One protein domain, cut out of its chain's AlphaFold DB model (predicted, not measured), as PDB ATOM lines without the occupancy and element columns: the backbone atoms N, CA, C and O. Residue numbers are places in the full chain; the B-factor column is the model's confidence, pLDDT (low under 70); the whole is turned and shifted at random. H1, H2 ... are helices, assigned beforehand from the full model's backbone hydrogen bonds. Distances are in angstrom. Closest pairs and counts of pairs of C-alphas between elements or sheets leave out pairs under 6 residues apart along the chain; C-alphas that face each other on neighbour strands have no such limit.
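What this domain is: This is residues 239 to 352 of the 507 residues of a protein of Hyaloscypha variabilis F (UniProt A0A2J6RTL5). Little regular structure: loops and short helices make an elongated body, with H1 at one end, H5 at the other and H2, H3 and H4 between. The 114 printed residues include five named helices, H1 to H5 in chain order, and no named strand. The class is all helix, with 43 residues in helices. It is compact, radius of gyration of the C-alphas 14.6 A, spanning 45 by 25 by 25 A.

Where its parts are: Find C-alpha 256 at (32.771, 79.491, 27.485); from there H1, residues 256 to 268, runs 19.7 A. Look next for H4, 307 to 312, H3, 300 to 305, H2, 288 to 297, 14.4 A, and H5, 342 to 349, ending at (67.237, 77.923, 24.995).

How they stand to each other: H1 only just touches H4, by residues 256 to 260 alone, with 3 pairs of C-alphas within 8 A, the closest Ser 256 and Asp 312, 5.2 A. H3 is close but not clearly touching H2, closest C-alphas Leu 295 and Arg 303, 7.6 A. H5 is apart from H1 to H4. O i to N i+4 pairs are within hydrogen-bond range throughout H2 to H5, and 7 of 9 in H1.

The domain as a whole: The printed part has no cut. Links H1 to H2 and H4 to H5 are long. See pLDDT under 70 at 248 to 249, 267 to 269 and 317 to 321.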
ATOM      1  N   ARG A 239      33.517  87.004  31.196       92.56
ATOM      2  CA  ARG A 239      33.567  88.367  30.657       92.56
ATOM      3  C   ARG A 239      34.474  88.408  29.435       92.56
ATOM      4  O   ARG A 239      35.517  87.756  29.445       92.56
ATOM      5  N   CYS A 240      34.102  89.154  28.398       93.19
ATOM      6  CA  CYS A 240      35.029  89.414  27.296       93.19
ATOM      7  C   CYS A 240      36.299  90.109  27.837       93.19
ATOM      8  O   CYS A 240      36.152  91.086  28.572       93.19
ATOM      9  N   PRO A 241      37.516  89.620  27.524       90.44
ATOM     10  CA  PRO A 241      38.760  90.277  27.911       90.44
ATOM     11  C   PRO A 241      39.093  91.491  27.035       90.44
ATOM     12  O   PRO A 241      40.053  92.187  27.326       90.44
ATOM     13  N   VAL A 242      38.362  91.737  25.948       89.94
ATOM     14  CA  VAL A 242      38.664  92.834  25.025       89.94
ATOM     15  C   VAL A 242      38.108  94.150  25.570       89.94
ATOM     16  O   VAL A 242      36.918  94.250  25.891       89.94
ATOM     17  N   VAL A 243      38.984  95.149  25.689       87.75
ATOM     18  CA  VAL A 243      38.615  96.510  26.096       87.75
ATOM     19  C   VAL A 243      37.806  97.143  24.975       87.75
ATOM     20  O   VAL A 243      38.130  96.967  23.803       87.75
ATOM     21  N   ASP A 244      36.722  97.830  25.334       85.69
ATOM     22  CA  ASP A 244      35.807  98.466  24.379       85.69
ATOM     23  C   ASP A 244      35.225  97.510  23.329       85.69
ATOM     24  O   ASP A 244      34.859  97.919  22.225       85.69
ATOM     25  N   CYS A 245      35.092  96.225  23.683       87.50
ATOM     26  CA  CYS A 245      34.316  95.266  22.909       87.50
ATOM     27  C   CYS A 245      32.983  95.924  22.492       87.50
ATOM     28  O   CYS A 245      32.271  96.418  23.367       87.50
ATOM     29  N   PRO A 246      32.590  95.941  21.202       82.12
ATOM     30  CA  PRO A 246      31.347  96.587  20.762       82.12
ATOM     31  C   PRO A 246      30.088  95.905  21.312       82.12
ATOM     32  O   PRO A 246      29.000  96.472  21.277       82.12
ATOM     33  N   SER A 247      30.234  94.698  21.866       81.06
ATOM     34  CA  SER A 247      29.187  94.060  22.677       81.06
ATOM     35  C   SER A 247      29.130  94.605  24.122       81.06
ATOM     36  O   SER A 247      28.313  94.146  24.915       81.06
ATOM     37  N   GLY A 248      29.975  95.581  24.459       68.06
ATOM     38  CA  GLY A 248      30.203  96.188  25.769       68.06
ATOM     39  C   GLY A 248      31.431  95.618  26.494       68.06
ATOM     40  O   GLY A 248      31.627  94.400  26.541       68.06
ATOM     41  N   PHE A 249      32.230  96.483  27.138       63.19
ATOM     42  CA  PHE A 249      33.221  96.042  28.125       63.19
ATOM     43  C   PHE A 249      32.509  95.286  29.251       63.19
ATOM     44  O   PHE A 249      31.528  95.760  29.824       63.19
ATOM     45  N   GLY A 250      32.982  94.077  29.549       70.56
ATOM     46  CA  GLY A 250      32.309  93.211  30.509       70.56
ATOM     47  C   GLY A 250      31.064  92.513  29.961       70.56
ATOM     48  O   GLY A 250      30.297  92.001  30.772       70.56
ATOM     49  N   HIS A 251      30.874  92.426  28.634       86.19
ATOM     50  CA  HIS A 251      29.840  91.564  28.064       86.19
ATOM     51  C   HIS A 251      29.961  90.155  28.649       86.19
ATOM     52  O   HIS A 251      31.012  89.503  28.573       86.19
ATOM     53  N   VAL A 252      28.876  89.714  29.281       90.44
ATOM     54  CA  VAL A 252      28.862  88.511  30.098       90.44
ATOM     55  C   VAL A 252      28.300  87.349  29.293       90.44
ATOM     56  O   VAL A 252      27.118  87.292  28.964       90.44
ATOM     57  N   PHE A 253      29.143  86.364  29.023       91.62
ATOM     58  CA  PHE A 253      28.733  85.094  28.455       91.62
ATOM     59  C   PHE A 253      28.412  84.116  29.578       91.62
ATOM     60  O   PHE A 253      29.204  83.898  30.488       91.62
ATOM     61  N   THR A 254      27.273  83.441  29.483       91.12
ATOM     62  CA  THR A 254      26.925  82.336  30.394       91.12
ATOM     63  C   THR A 254      27.665  81.039  30.053       91.12
ATOM     64  O   THR A 254      27.511  80.024  30.729       91.12
ATOM     65  N   ARG A 255      28.430  81.025  28.952       90.06
ATOM     66  CA  ARG A 255      29.073  79.832  28.403       90.06
ATOM     67  C   ARG A 255      30.416  80.157  27.757       90.06
ATOM     68  O   ARG A 255      30.497  81.061  26.926       90.06
ATOM     69  N   SER A 256      31.424  79.337  28.043       91.38
ATOM     70  CA  SER A 256      32.771  79.491  27.485       91.38
ATOM     71  C   SER A 256      32.827  79.278  25.973       91.38
ATOM     72  O   SER A 256      33.554  79.974  25.277       91.38
ATOM     73  N   ASP A 257      32.022  78.379  25.399       90.44
ATOM     74  CA  ASP A 257      31.997  78.199  23.944       90.44
ATOM     75  C   ASP A 257      31.445  79.421  23.200       90.44
ATOM     76  O   ASP A 257      31.946  79.741  22.129       90.44
ATOM     77  N   LYS A 258      30.501  80.154  23.802       92.69
ATOM     78  CA  LYS A 258      29.990  81.412  23.241       92.69
ATOM     79  C   LYS A 258      30.985  82.556  23.348       92.69
ATOM     80  O   LYS A 258      31.123  83.296  22.380       92.69
ATOM     81  N   LEU A 259      31.723  82.637  24.452       92.50
ATOM     82  CA  LEU A 259      32.868  83.538  24.544       92.50
ATOM     83  C   LEU A 259      33.908  83.204  23.461       92.50
ATOM     84  O   LEU A 259      34.346  84.088  22.744       92.50
ATOM     85  N   ARG A 260      34.270  81.930  23.277       90.56
ATOM     86  CA  ARG A 260      35.253  81.534  22.252       90.56
ATOM     87  C   ARG A 260      34.769  81.804  20.827       90.56
ATOM     88  O   ARG A 260      35.570  82.184  19.982       90.56
ATOM     89  N   ASP A 261      33.485  81.603  20.538       90.56
ATOM     90  CA  ASP A 261      32.886  81.991  19.251       90.56
ATOM     91  C   ASP A 261      33.002  83.503  19.033       90.56
ATOM     92  O   ASP A 261      33.420  83.935  17.961       90.56
ATOM     93  N   HIS A 262      32.708  84.287  20.070       91.06
ATOM     94  CA  HIS A 262      32.848  85.736  20.057       91.06
ATOM     95  C   HIS A 262      34.303  86.174  19.819       91.06
ATOM     96  O   HIS A 262      34.554  86.873  18.845       91.06
ATOM     97  N   LEU A 263      35.275  85.659  20.579       88.50
ATOM     98  CA  LEU A 263      36.702  85.979  20.401       88.50
ATOM     99  C   LEU A 263      37.257  85.544  19.036       88.50
ATOM    100  O   LEU A 263      38.229  86.112  18.540       88.50
ATOM    101  N   ARG A 264      36.665  84.516  18.412       86.69
ATOM    102  CA  ARG A 264      37.007  84.118  17.040       86.69
ATOM    103  C   ARG A 264      36.425  85.074  16.006       86.69
ATOM    104  O   ARG A 264      37.113  85.360  15.032       86.69
ATOM    105  N   ALA A 265      35.195  85.542  16.211       85.62
ATOM    106  CA  ALA A 265      34.554  86.518  15.338       85.62
ATOM    107  C   ALA A 265      35.238  87.889  15.435       85.62
ATOM    108  O   ALA A 265      35.464  88.521  14.415       85.62
ATOM    109  N   GLU A 266      35.655  88.299  16.633       72.06
ATOM    110  CA  GLU A 266      36.324  89.582  16.887       72.06
ATOM    111  C   GLU A 266      37.686  89.749  16.205       72.06
ATOM    112  O   GLU A 266      38.151  90.876  16.052       72.06
ATOM    113  N   LYS A 267      38.300  88.668  15.701       67.88
ATOM    114  CA  LYS A 267      39.484  88.779  14.832       67.88
ATOM    115  C   LYS A 267      39.253  89.680  13.612       67.88
ATOM    116  O   LYS A 267      40.227  90.134  13.027       67.88
ATOM    117  N   THR A 268      38.003  89.927  13.213       60.53
ATOM    118  CA  THR A 268      37.677  90.827  12.098       60.53
ATOM    119  C   THR A 268      37.629  92.304  12.484       60.53
ATOM    120  O   THR A 268      37.591  93.145  11.592       60.53
ATOM    121  N   LEU A 269      37.626  92.639  13.778       64.00
ATOM    122  CA  LEU A 269      37.341  93.994  14.257       64.00
ATOM    123  C   LEU A 269      38.587  94.832  14.579       64.00
ATOM    124  O   LEU A 269      38.431  95.945  15.065       64.00
ATOM    125  N   ASN A 270      39.805  94.343  14.293       70.19
ATOM    126  CA  ASN A 270      41.068  95.052  14.577       70.19
ATOM    127  C   ASN A 270      41.117  95.643  16.001       70.19
ATOM    128  O   ASN A 270      41.575  96.763  16.203       70.19
ATOM    129  N   LEU A 271      40.594  94.910  16.987       75.31
ATOM    130  CA  LEU A 271      40.538  95.385  18.366       75.31
ATOM    131  C   LEU A 271      41.951  95.400  18.956       75.31
ATOM    132  O   LEU A 271      42.633  94.371  18.969       75.31
ATOM    133  N   THR A 272      42.369  96.572  19.431       78.81
ATOM    134  CA  THR A 272      43.755  96.867  19.817       78.81
ATOM    135  C   THR A 272      44.029  96.732  21.309       78.81
ATOM    136  O   THR A 272      45.116  97.075  21.729       78.81
ATOM    137  N   ASN A 273      43.070  96.325  22.144       91.50
ATOM    138  CA  ASN A 273      43.268  96.338  23.596       91.50
ATOM    139  C   ASN A 273      42.671  95.087  24.256       91.50
ATOM    140  O   ASN A 273      41.464  94.852  24.208       91.50
ATOM    141  N   TRP A 274      43.519  94.290  24.897       92.00
ATOM    142  CA  TRP A 274      43.192  93.019  25.541       92.00
ATOM    143  C   TRP A 274      43.607  93.052  27.013       92.00
ATOM    144  O   TRP A 274      44.779  93.230  27.318       92.00
ATOM    145  N   CYS A 275      42.671  92.837  27.932       93.19
ATOM    146  CA  CYS A 275      42.953  92.712  29.359       93.19
ATOM    147  C   CYS A 275      43.432  91.309  29.733       93.19
ATOM    148  O   CYS A 275      42.919  90.297  29.237       93.19
ATOM    149  N   CYS A 276      44.338  91.246  30.708       95.31
ATOM    150  CA  CYS A 276      44.650  90.002  31.392       95.31
ATOM    151  C   CYS A 276      43.406  89.409  32.074       95.31
ATOM    152  O   CYS A 276      42.616  90.107  32.707       95.31
ATOM    153  N   VAL A 277      43.224  88.093  31.936       94.31
ATOM    154  CA  VAL A 277      42.080  87.370  32.520       94.31
ATOM    155  C   VAL A 277      42.364  86.820  33.911       94.31
ATOM    156  O   VAL A 277      41.447  86.327  34.565       94.31
ATOM    157  N   LEU A 278      43.621  86.838  34.355       94.62
ATOM    158  CA  LEU A 278      43.992  86.284  35.650       94.62
ATOM    159  C   LEU A 278      43.549  87.224  36.781       94.62
ATOM    160  O   LEU A 278      43.785  88.430  36.695       94.62
ATOM    161  N   PRO A 279      42.910  86.701  37.847       94.50
ATOM    162  CA  PRO A 279      42.475  87.520  38.974       94.50
ATOM    163  C   PRO A 279      43.633  88.326  39.576       94.50
ATOM    164  O   PRO A 279      44.687  87.769  39.866       94.50
ATOM    165  N   GLY A 280      43.422  89.628  39.777       93.94
ATOM    166  CA  GLY A 280      44.425  90.539  40.340       93.94
ATOM    167  C   GLY A 280      45.371  91.175  39.318       93.94
ATOM    168  O   GLY A 280      46.118  92.074  39.685       93.94
ATOM    169  N   CYS A 281      45.319  90.774  38.044       95.69
ATOM    170  CA  CYS A 281      46.089  91.407  36.980       95.69
ATOM    171  C   CYS A 281      45.204  92.332  36.134       95.69
ATOM    172  O   CYS A 281      44.176  91.904  35.614       95.69
ATOM    173  N   SER A 282      45.609  93.595  35.991       94.31
ATOM    174  CA  SER A 282      44.878  94.629  35.244       94.31
ATOM    175  C   SER A 282      45.611  95.112  33.990       94.31
ATOM    176  O   SER A 282      45.248  96.149  33.441       94.31
ATOM    177  N   GLU A 283      46.644  94.392  33.550       95.69
ATOM    178  CA  GLU A 283      47.420  94.755  32.363       95.69
ATOM    179  C   GLU A 283      46.555  94.730  31.099       95.69
ATOM    180  O   GLU A 283      45.742  93.817  30.899       95.69
ATOM    181  N   ILE A 284      46.742  95.745  30.251       92.88
ATOM    182  CA  ILE A 284      46.052  95.925  28.969       92.88
ATOM    183  C   ILE A 284      47.096  95.879  27.861       92.88
ATOM    184  O   ILE A 284      48.087  96.602  27.899       92.88
ATOM    185  N   LEU A 285      46.870  95.026  26.867       92.88
ATOM    186  CA  LEU A 285      47.848  94.698  25.838       92.88
ATOM    187  C   LEU A 285      47.314  95.006  24.442       92.88
ATOM    188  O   LEU A 285      46.130  94.820  24.173       92.88
ATOM    189  N   GLY A 286      48.215  95.436  23.558       89.62
ATOM    190  CA  GLY A 286      47.899  95.923  22.209       89.62
ATOM    191  C   GLY A 286      47.224  94.899  21.284       89.62
ATOM    192  O   GLY A 286      46.566  95.244  20.304       89.62
ATOM    193  N   ASP A 287      47.404  93.611  21.563       88.94
ATOM    194  CA  ASP A 287      46.844  92.541  20.755       88.94
ATOM    195  C   ASP A 287      46.742  91.225  21.544       88.94
ATOM    196  O   ASP A 287      47.142  91.092  22.706       88.94
ATOM    197  N   ARG A 288      46.183  90.211  20.878       88.25
ATOM    198  CA  ARG A 288      46.019  88.875  21.450       88.25
ATOM    199  C   ARG A 288      47.350  88.144  21.663       88.25
ATOM    200  O   ARG A 288      47.409  87.296  22.549       88.25
ATOM    201  N   ALA A 289      48.365  88.394  20.836       86.38
ATOM    202  CA  ALA A 289      49.659  87.722  20.950       86.38
ATOM    203  C   ALA A 289      50.397  88.221  22.199       86.38
ATOM    204  O   ALA A 289      50.776  87.411  23.038       86.38
ATOM    205  N   GLY A 290      50.438  89.539  22.396       88.94
ATOM    206  CA  GLY A 290      50.901  90.196  23.608       88.94
ATOM    207  C   GLY A 290      50.159  89.698  24.843       88.94
ATOM    208  O   GLY A 290      50.798  89.415  25.848       88.94
ATOM    209  N   LEU A 291      48.837  89.479  24.774       91.44
ATOM    210  CA  LEU A 291      48.118  88.847  25.886       91.44
ATOM    211  C   LEU A 291      48.589  87.421  26.187       91.44
ATOM    212  O   LEU A 291      48.689  87.060  27.356       91.44
ATOM    213  N   ILE A 292      48.869  86.602  25.177       90.25
ATOM    214  CA  ILE A 292      49.383  85.245  25.401       90.25
ATOM    215  C   ILE A 292      50.784  85.298  26.024       90.25
ATOM    216  O   ILE A 292      51.029  84.581  26.993       90.25
ATOM    217  N   ASP A 293      51.659  86.173  25.534       88.62
ATOM    218  CA  ASP A 293      53.004  86.361  26.084       88.62
ATOM    219  C   ASP A 293      52.950  86.859  27.530       88.62
ATOM    220  O   ASP A 293      53.581  86.285  28.417       88.62
ATOM    221  N   HIS A 294      52.122  87.869  27.798       93.56
ATOM    222  CA  HIS A 294      51.885  88.379  29.142       93.56
ATOM    223  C   HIS A 294      51.334  87.292  30.067       93.56
ATOM    224  O   HIS A 294      51.822  87.127  31.182       93.56
ATOM    225  N   LEU A 295      50.356  86.499  29.611       93.38
ATOM    226  CA  LEU A 295      49.860  85.358  30.379       93.38
ATOM    227  C   LEU A 295      50.982  84.372  30.700       93.38
ATOM    228  O   LEU A 295      50.943  83.795  31.779       93.38
ATOM    229  N   GLY A 296      51.969  84.199  29.818       90.56
ATOM    230  CA  GLY A 296      53.159  83.378  30.047       90.56
ATOM    231  C   GLY A 296      54.137  83.938  31.089       90.56
ATOM    232  O   GLY A 296      54.849  83.155  31.716       90.56
ATOM    233  N   GLN A 297      54.133  85.254  31.323       91.19
ATOM    234  CA  GLN A 297      54.967  85.927  32.334       91.19
ATOM    235  C   GLN A 297      54.440  85.763  33.766       91.19
ATOM    236  O   GLN A 297      55.178  86.009  34.720       91.19
ATOM    237  N   HIS A 298      53.188  85.328  33.944       94.06
ATOM    238  CA  HIS A 298      52.679  84.962  35.267       94.06
ATOM    239  C   HIS A 298      53.392  83.722  35.800       94.06
ATOM    240  O   HIS A 298      53.730  82.792  35.053       94.06
ATOM    241  N   ASP A 299      53.575  83.673  37.119       94.00
ATOM    242  CA  ASP A 299      54.177  82.516  37.761       94.00
ATOM    243  C   ASP A 299      53.363  81.240  37.478       94.00
ATOM    244  O   ASP A 299      52.156  81.253  37.198       94.00
ATOM    245  N   TYR A 300      54.045  80.096  37.528       94.12
ATOM    246  CA  TYR A 300      53.420  78.811  37.231       94.12
ATOM    247  C   TYR A 300      52.222  78.509  38.143       94.12
ATOM    248  O   TYR A 300      51.238  77.937  37.676       94.12
ATOM    249  N   GLY A 301      52.277  78.904  39.418       95.56
ATOM    250  CA  GLY A 301      51.208  78.677  40.387       95.56
ATOM    251  C   GLY A 301      49.934  79.430  40.014       95.56
ATOM    252  O   GLY A 301      48.857  78.822  39.975       95.56
ATOM    253  N   ALA A 302      50.049  80.711  39.658       95.50
ATOM    254  CA  ALA A 302      48.935  81.524  39.181       95.50
ATOM    255  C   ALA A 302      48.312  80.942  37.903       95.50
ATOM    256  O   ALA A 302      47.091  80.757  37.835       95.50
ATOM    257  N   ARG A 303      49.137  80.574  36.912       94.38
ATOM    258  CA  ARG A 303      48.662  79.963  35.657       94.38
ATOM    259  C   ARG A 303      47.984  78.617  35.893       94.38
ATOM    260  O   ARG A 303      46.894  78.373  35.375       94.38
ATOM    261  N   HIS A 304      48.595  77.749  36.697       93.50
ATOM    262  CA  HIS A 304      48.087  76.408  36.967       93.50
ATOM    263  C   HIS A 304      46.769  76.442  37.749       93.50
ATOM    264  O   HIS A 304      45.803  75.783  37.355       93.50
ATOM    265  N   SER A 305      46.686  77.278  38.789       95.25
ATOM    266  CA  SER A 305      45.464  77.463  39.588       95.25
ATOM    267  C   SER A 305      44.307  78.010  38.745       95.25
ATOM    268  O   SER A 305      43.148  77.654  38.954       95.25
ATOM    269  N   ASN A 306      44.620  78.809  37.720       94.62
ATOM    270  CA  ASN A 306      43.650  79.368  36.781       94.62
ATOM    271  C   ASN A 306      43.558  78.598  35.451       94.62
ATOM    272  O   ASN A 306      42.933  79.081  34.504       94.62
ATOM    273  N   ARG A 307      44.095  77.370  35.365       93.69
ATOM    274  CA  ARG A 307      44.109  76.554  34.135       93.69
ATOM    275  C   ARG A 307      42.743  76.482  33.460       93.69
ATOM    276  O   ARG A 307      42.630  76.671  32.253       93.69
ATOM    277  N   LYS A 308      41.687  76.229  34.242       91.81
ATOM    278  CA  LYS A 308      40.317  76.118  33.719       91.81
ATOM    279  C   LYS A 308      39.857  77.419  33.058       91.81
ATOM    280  O   LYS A 308      39.197  77.363  32.028       91.81
ATOM    281  N   LEU A 309      40.213  78.572  33.625       92.00
ATOM    282  CA  LEU A 309      39.902  79.883  33.057       92.00
ATOM    283  C   LEU A 309      40.642  80.092  31.730       92.00
ATOM    284  O   LEU A 309      40.010  80.394  30.725       92.00
ATOM    285  N   ILE A 310      41.950  79.830  31.701       92.50
ATOM    286  CA  ILE A 310      42.788  79.945  30.495       92.50
ATOM    287  C   ILE A 310      42.245  79.057  29.356       92.50
ATOM    288  O   ILE A 310      42.140  79.492  28.205       92.50
ATOM    289  N   THR A 311      41.836  77.823  29.672       90.81
ATOM    290  CA  THR A 311      41.196  76.907  28.714       90.81
ATOM    291  C   THR A 311      39.807  77.390  28.284       90.81
ATOM    292  O   THR A 311      39.484  77.340  27.096       90.81
ATOM    293  N   ASP A 312      38.985  77.890  29.212       90.00
ATOM    294  CA  ASP A 312      37.636  78.390  28.920       90.00
ATOM    295  C   ASP A 312      37.661  79.597  27.965       90.00
ATOM    296  O   ASP A 312      36.805  79.703  27.088       90.00
ATOM    297  N   TYR A 313      38.668  80.467  28.079       89.56
ATOM    298  CA  TYR A 313      38.884  81.592  27.159       89.56
ATOM    299  C   TYR A 313      39.506  81.162  25.821       89.56
ATOM    300  O   TYR A 313      39.570  81.944  24.875       89.56
ATOM    301  N   GLY A 314      39.922  79.899  25.701       87.25
ATOM    302  CA  GLY A 314      40.495  79.370  24.471       87.25
ATOM    303  C   GLY A 314      41.923  79.849  24.204       87.25
ATOM    304  O   GLY A 314      42.319  79.967  23.044       87.25
ATOM    305  N   PHE A 315      42.697  80.135  25.252       86.75
ATOM    306  CA  PHE A 315      44.140  80.355  25.119       86.75
ATOM    307  C   PHE A 315      44.909  79.024  25.083       86.75
ATOM    308  O   PHE A 315      45.907  78.905  24.379       86.75
ATOM    309  N   ALA A 316      44.379  77.986  25.739       82.50
ATOM    310  CA  ALA A 316      44.892  76.617  25.683       82.50
ATOM    311  C   ALA A 316      43.877  75.696  24.980       82.50
ATOM    312  O   ALA A 316      42.931  75.209  25.602       82.50
ATOM    313  N   TYR A 317      44.051  75.484  23.674       66.25
ATOM    314  CA  TYR A 317      43.320  74.477  22.900       66.25
ATOM    315  C   TYR A 317      44.247  73.271  22.704       66.25
ATOM    316  O   TYR A 317      45.218  73.383  21.974       66.25
ATOM    317  N   ASP A 318      43.967  72.163  23.389       57.84
ATOM    318  CA  ASP A 318      44.436  70.791  23.129       57.84
ATOM    319  C   ASP A 318      45.897  70.539  22.682       57.84
ATOM    320  O   ASP A 318      46.309  70.876  21.579       57.84
ATOM    321  N   ARG A 319      46.618  69.758  23.505       55.66
ATOM    322  CA  ARG A 319      47.847  68.959  23.258       55.66
ATOM    323  C   ARG A 319      49.110  69.669  22.727       55.66
ATOM    324  O   ARG A 319      50.196  69.172  22.983       55.66
ATOM    325  N   TRP A 320      48.985  70.788  22.020       49.81
ATOM    326  CA  TRP A 320      50.092  71.557  21.434       49.81
ATOM    327  C   TRP A 320      50.289  72.906  22.134       49.81
ATOM    328  O   TRP A 320      51.416  73.364  22.268       49.81
ATOM    329  N   ASN A 321      49.218  73.494  22.679       59.97
ATOM    330  CA  ASN A 321      49.276  74.731  23.466       59.97
ATOM    331  C   ASN A 321      49.403  74.450  24.970       59.97
ATOM    332  O   ASN A 321      48.737  75.085  25.792       59.97
ATOM    333  N   ASP A 322      50.273  73.503  25.330       76.75
ATOM    334  CA  ASP A 322      50.707  73.326  26.718       76.75
ATOM    335  C   ASP A 322      51.581  74.491  27.192       76.75
ATOM    336  O   ASP A 322      51.825  74.586  28.384       76.75
ATOM    337  N   TYR A 323      51.981  75.415  26.307       87.06
ATOM    338  CA  TYR A 323      52.752  76.619  26.626       87.06
ATOM    339  C   TYR A 323      52.302  77.303  27.926       87.06
ATOM    340  O   TYR A 323      53.032  77.293  28.913       87.06
ATOM    341  N   LEU A 324      51.056  77.794  27.983       89.50
ATOM    342  CA  LEU A 324      50.531  78.506  29.158       89.50
ATOM    343  C   LEU A 324      50.339  77.615  30.386       89.50
ATOM    344  O   LEU A 324      50.150  78.126  31.488       89.50
ATOM    345  N   LEU A 325      50.378  76.295  30.221       90.88
ATOM    346  CA  LEU A 325      50.249  75.328  31.308       90.88
ATOM    347  C   LEU A 325      51.588  74.701  31.697       90.88
ATOM    348  O   LEU A 325      51.654  74.000  32.702       90.88
ATOM    349  N   ALA A 326      52.647  74.974  30.941       92.12
ATOM    350  CA  ALA A 326      53.964  74.434  31.163       92.12
ATOM    351  C   ALA A 326      54.592  75.043  32.412       92.12
ATOM    352  O   ALA A 326      54.451  76.241  32.684       92.12
ATOM    353  N   ARG A 327      55.330  74.215  33.155       94.75
ATOM    354  CA  ARG A 327      56.078  74.663  34.335       94.75
ATOM    355  C   ARG A 327      57.168  75.661  33.971       94.75
ATOM    356  O   ARG A 327      57.336  76.654  34.668       94.75
ATOM    357  N   TYR A 328      57.856  75.402  32.868       92.06
ATOM    358  CA  TYR A 328      58.888  76.261  32.318       92.06
ATOM    359  C   TYR A 328      58.380  76.815  30.991       92.06
ATOM    360  O   TYR A 328      58.066  76.051  30.079       92.06
ATOM    361  N   ILE A 329      58.293  78.136  30.904       92.19
ATOM    362  CA  ILE A 329      57.987  78.888  29.685       92.19
ATOM    363  C   ILE A 329      59.276  79.560  29.219       92.19
ATOM    364  O   ILE A 329      60.062  80.012  30.052       92.19
ATOM    365  N   CYS A 330      59.510  79.584  27.908       89.62
ATOM    366  CA  CYS A 330      60.636  80.318  27.353       89.62
ATOM    367  C   CYS A 330      60.464  81.809  27.673       89.62
ATOM    368  O   CYS A 330      59.414  82.383  27.394       89.62
ATOM    369  N   SER A 331      61.481  82.438  28.268       84.88
ATOM    370  CA  SER A 331      61.431  83.855  28.659       84.88
ATOM    371  C   SER A 331      61.491  84.819  27.472       84.88
ATOM    372  O   SER A 331      61.425  86.029  27.660       84.88
ATOM    373  N   ILE A 332      61.673  84.295  26.262       79.25
ATOM    374  CA  ILE A 332      61.884  85.077  25.051       79.25
ATOM    375  C   ILE A 332      60.520  85.527  24.517       79.25
ATOM    376  O   ILE A 332      59.695  84.664  24.197       79.25
ATOM    377  N   PRO A 333      60.265  86.847  24.404       76.12
ATOM    378  CA  PRO A 333      58.994  87.364  23.901       76.12
ATOM    379  C   PRO A 333      58.643  86.778  22.530       76.12
ATOM    380  O   PRO A 333      59.501  86.684  21.650       76.12
ATOM    381  N   GLY A 334      57.389  86.367  22.359       78.12
ATOM    382  CA  GLY A 334      56.886  85.727  21.147       78.12
ATOM    383  C   GLY A 334      57.251  84.250  20.972       78.12
ATOM    384  O   GLY A 334      56.803  83.647  19.998       78.12
ATOM    385  N   CYS A 335      58.033  83.631  21.869       84.56
ATOM    386  CA  CYS A 335      58.364  82.210  21.773       84.56
ATOM    387  C   CYS A 335      57.276  81.337  22.431       84.56
ATOM    388  O   CYS A 335      57.176  81.305  23.660       84.56
ATOM    389  N   PRO A 336      56.491  80.548  21.665       85.62
ATOM    390  CA  PRO A 336      55.383  79.760  22.208       85.62
ATOM    391  C   PRO A 336      55.839  78.433  22.838       85.62
ATOM    392  O   PRO A 336      55.046  77.499  22.971       85.62
ATOM    393  N   PHE A 337      57.120  78.293  23.191       88.06
ATOM    394  CA  PHE A 337      57.645  77.053  23.749       88.06
ATOM    395  C   PHE A 337      57.504  77.006  25.265       88.06
ATOM    396  O   PHE A 337      57.939  77.895  26.001       88.06
ATOM    397  N   GLY A 338      56.910  75.918  25.736       90.88
ATOM    398  CA  GLY A 338      56.827  75.591  27.146       90.88
ATOM    399  C   GLY A 338      57.002  74.095  27.345       90.88
ATOM    400  O   GLY A 338      56.598  73.285  26.514       90.88
ATOM    401  N   THR A 339      57.615  73.720  28.460       92.56
ATOM    402  CA  THR A 339      57.818  72.326  28.855       92.56
ATOM    403  C   THR A 339      57.652  72.155  30.363       92.56
ATOM    404  O   THR A 339      57.802  73.086  31.153       92.56
ATOM    405  N   TYR A 340      57.337  70.937  30.795       92.81
ATOM    406  CA  TYR A 340      57.312  70.576  32.213       92.81
ATOM    407  C   TYR A 340      58.686  70.126  32.733       92.81
ATOM    408  O   TYR A 340      58.864  70.007  33.945       92.81
ATOM    409  N   ASN A 341      59.656  69.901  31.838       93.94
ATOM    410  CA  ASN A 341      61.011  69.456  32.162       93.94
ATOM    411  C   ASN A 341      62.026  70.602  31.989       93.94
ATOM    412  O   ASN A 341      62.098  71.200  30.916       93.94
ATOM    413  N   LYS A 342      62.833  70.869  33.024       92.12
ATOM    414  CA  LYS A 342      63.876  71.904  33.018       92.12
ATOM    415  C   LYS A 342      64.950  71.632  31.961       92.12
ATOM    416  O   LYS A 342      65.349  72.558  31.265       92.12
ATOM    417  N   ASP A 343      65.344  70.376  31.767       90.81
ATOM    418  CA  ASP A 343      66.393  70.015  30.806       90.81
ATOM    419  C   ASP A 343      65.955  70.283  29.364       90.81
ATOM    420  O   ASP A 343      66.731  70.782  28.553       90.81
ATOM    421  N   HIS A 344      64.678  70.039  29.053       92.06
ATOM    422  CA  HIS A 344      64.106  70.385  27.750       92.06
ATOM    423  C   HIS A 344      64.047  71.900  27.540       92.06
ATOM    424  O   HIS A 344      64.180  72.351  26.407       92.06
ATOM    425  N   MET A 345      63.842  72.685  28.606       93.44
ATOM    426  CA  MET A 345      63.883  74.143  28.509       93.44
ATOM    427  C   MET A 345      65.310  74.618  28.242       93.44
ATOM    428  O   MET A 345      65.522  75.416  27.342       93.44
ATOM    429  N   ASN A 346      66.295  74.073  28.951       85.75
ATOM    430  CA  ASN A 346      67.702  74.391  28.717       85.75
ATOM    431  C   ASN A 346      68.141  74.028  27.291       85.75
ATOM    432  O   ASN A 346      68.792  74.825  26.624       85.75
ATOM    433  N   ALA A 347      67.737  72.853  26.798       85.81
ATOM    434  CA  ALA A 347      67.981  72.457  25.416       85.81
ATOM    435  C   ALA A 347      67.276  73.396  24.426       85.81
ATOM    436  O   ALA A 347      67.860  73.780  23.422       85.81
ATOM    437  N   HIS A 348      66.043  73.813  24.713       88.75
ATOM    438  CA  HIS A 348      65.324  74.765  23.876       88.75
ATOM    439  C   HIS A 348      65.998  76.138  23.814       88.75
ATOM    440  O   HIS A 348      66.111  76.683  22.725       88.75
ATOM    441  N   LEU A 349      66.495  76.657  24.940       84.44
ATOM    442  CA  LEU A 349      67.237  77.923  24.995       84.44
ATOM    443  C   LEU A 349      68.557  77.881  24.205       84.44
ATOM    444  O   LEU A 349      69.126  78.927  23.915       84.44
ATOM    445  N   SER A 350      69.039  76.686  23.843       82.44
ATOM    446  CA  SER A 350      70.177  76.518  22.929       82.44
ATOM    447  C   SER A 350      69.794  76.515  21.442       82.44
ATOM    448  O   SER A 350      70.676  76.465  20.592       82.44
ATOM    449  N   ILE A 351      68.498  76.540  21.107       83.38
ATOM    450  CA  ILE A 351      68.001  76.600  19.727       83.38
ATOM    451  C   ILE A 351      67.768  78.070  19.349       83.38
ATOM    452  O   ILE A 351      67.228  78.838  20.140       83.38
ATOM    453  N   HIS A 352      68.116  78.456  18.118       71.75
ATOM    454  CA  HIS A 352      67.793  79.782  17.582       71.75
ATOM    455  C   HIS A 352      66.277  80.053  17.620       71.75
ATOM    456  O   HIS A 352      65.473  79.246  17.146       71.75
TER     457      HIS A 352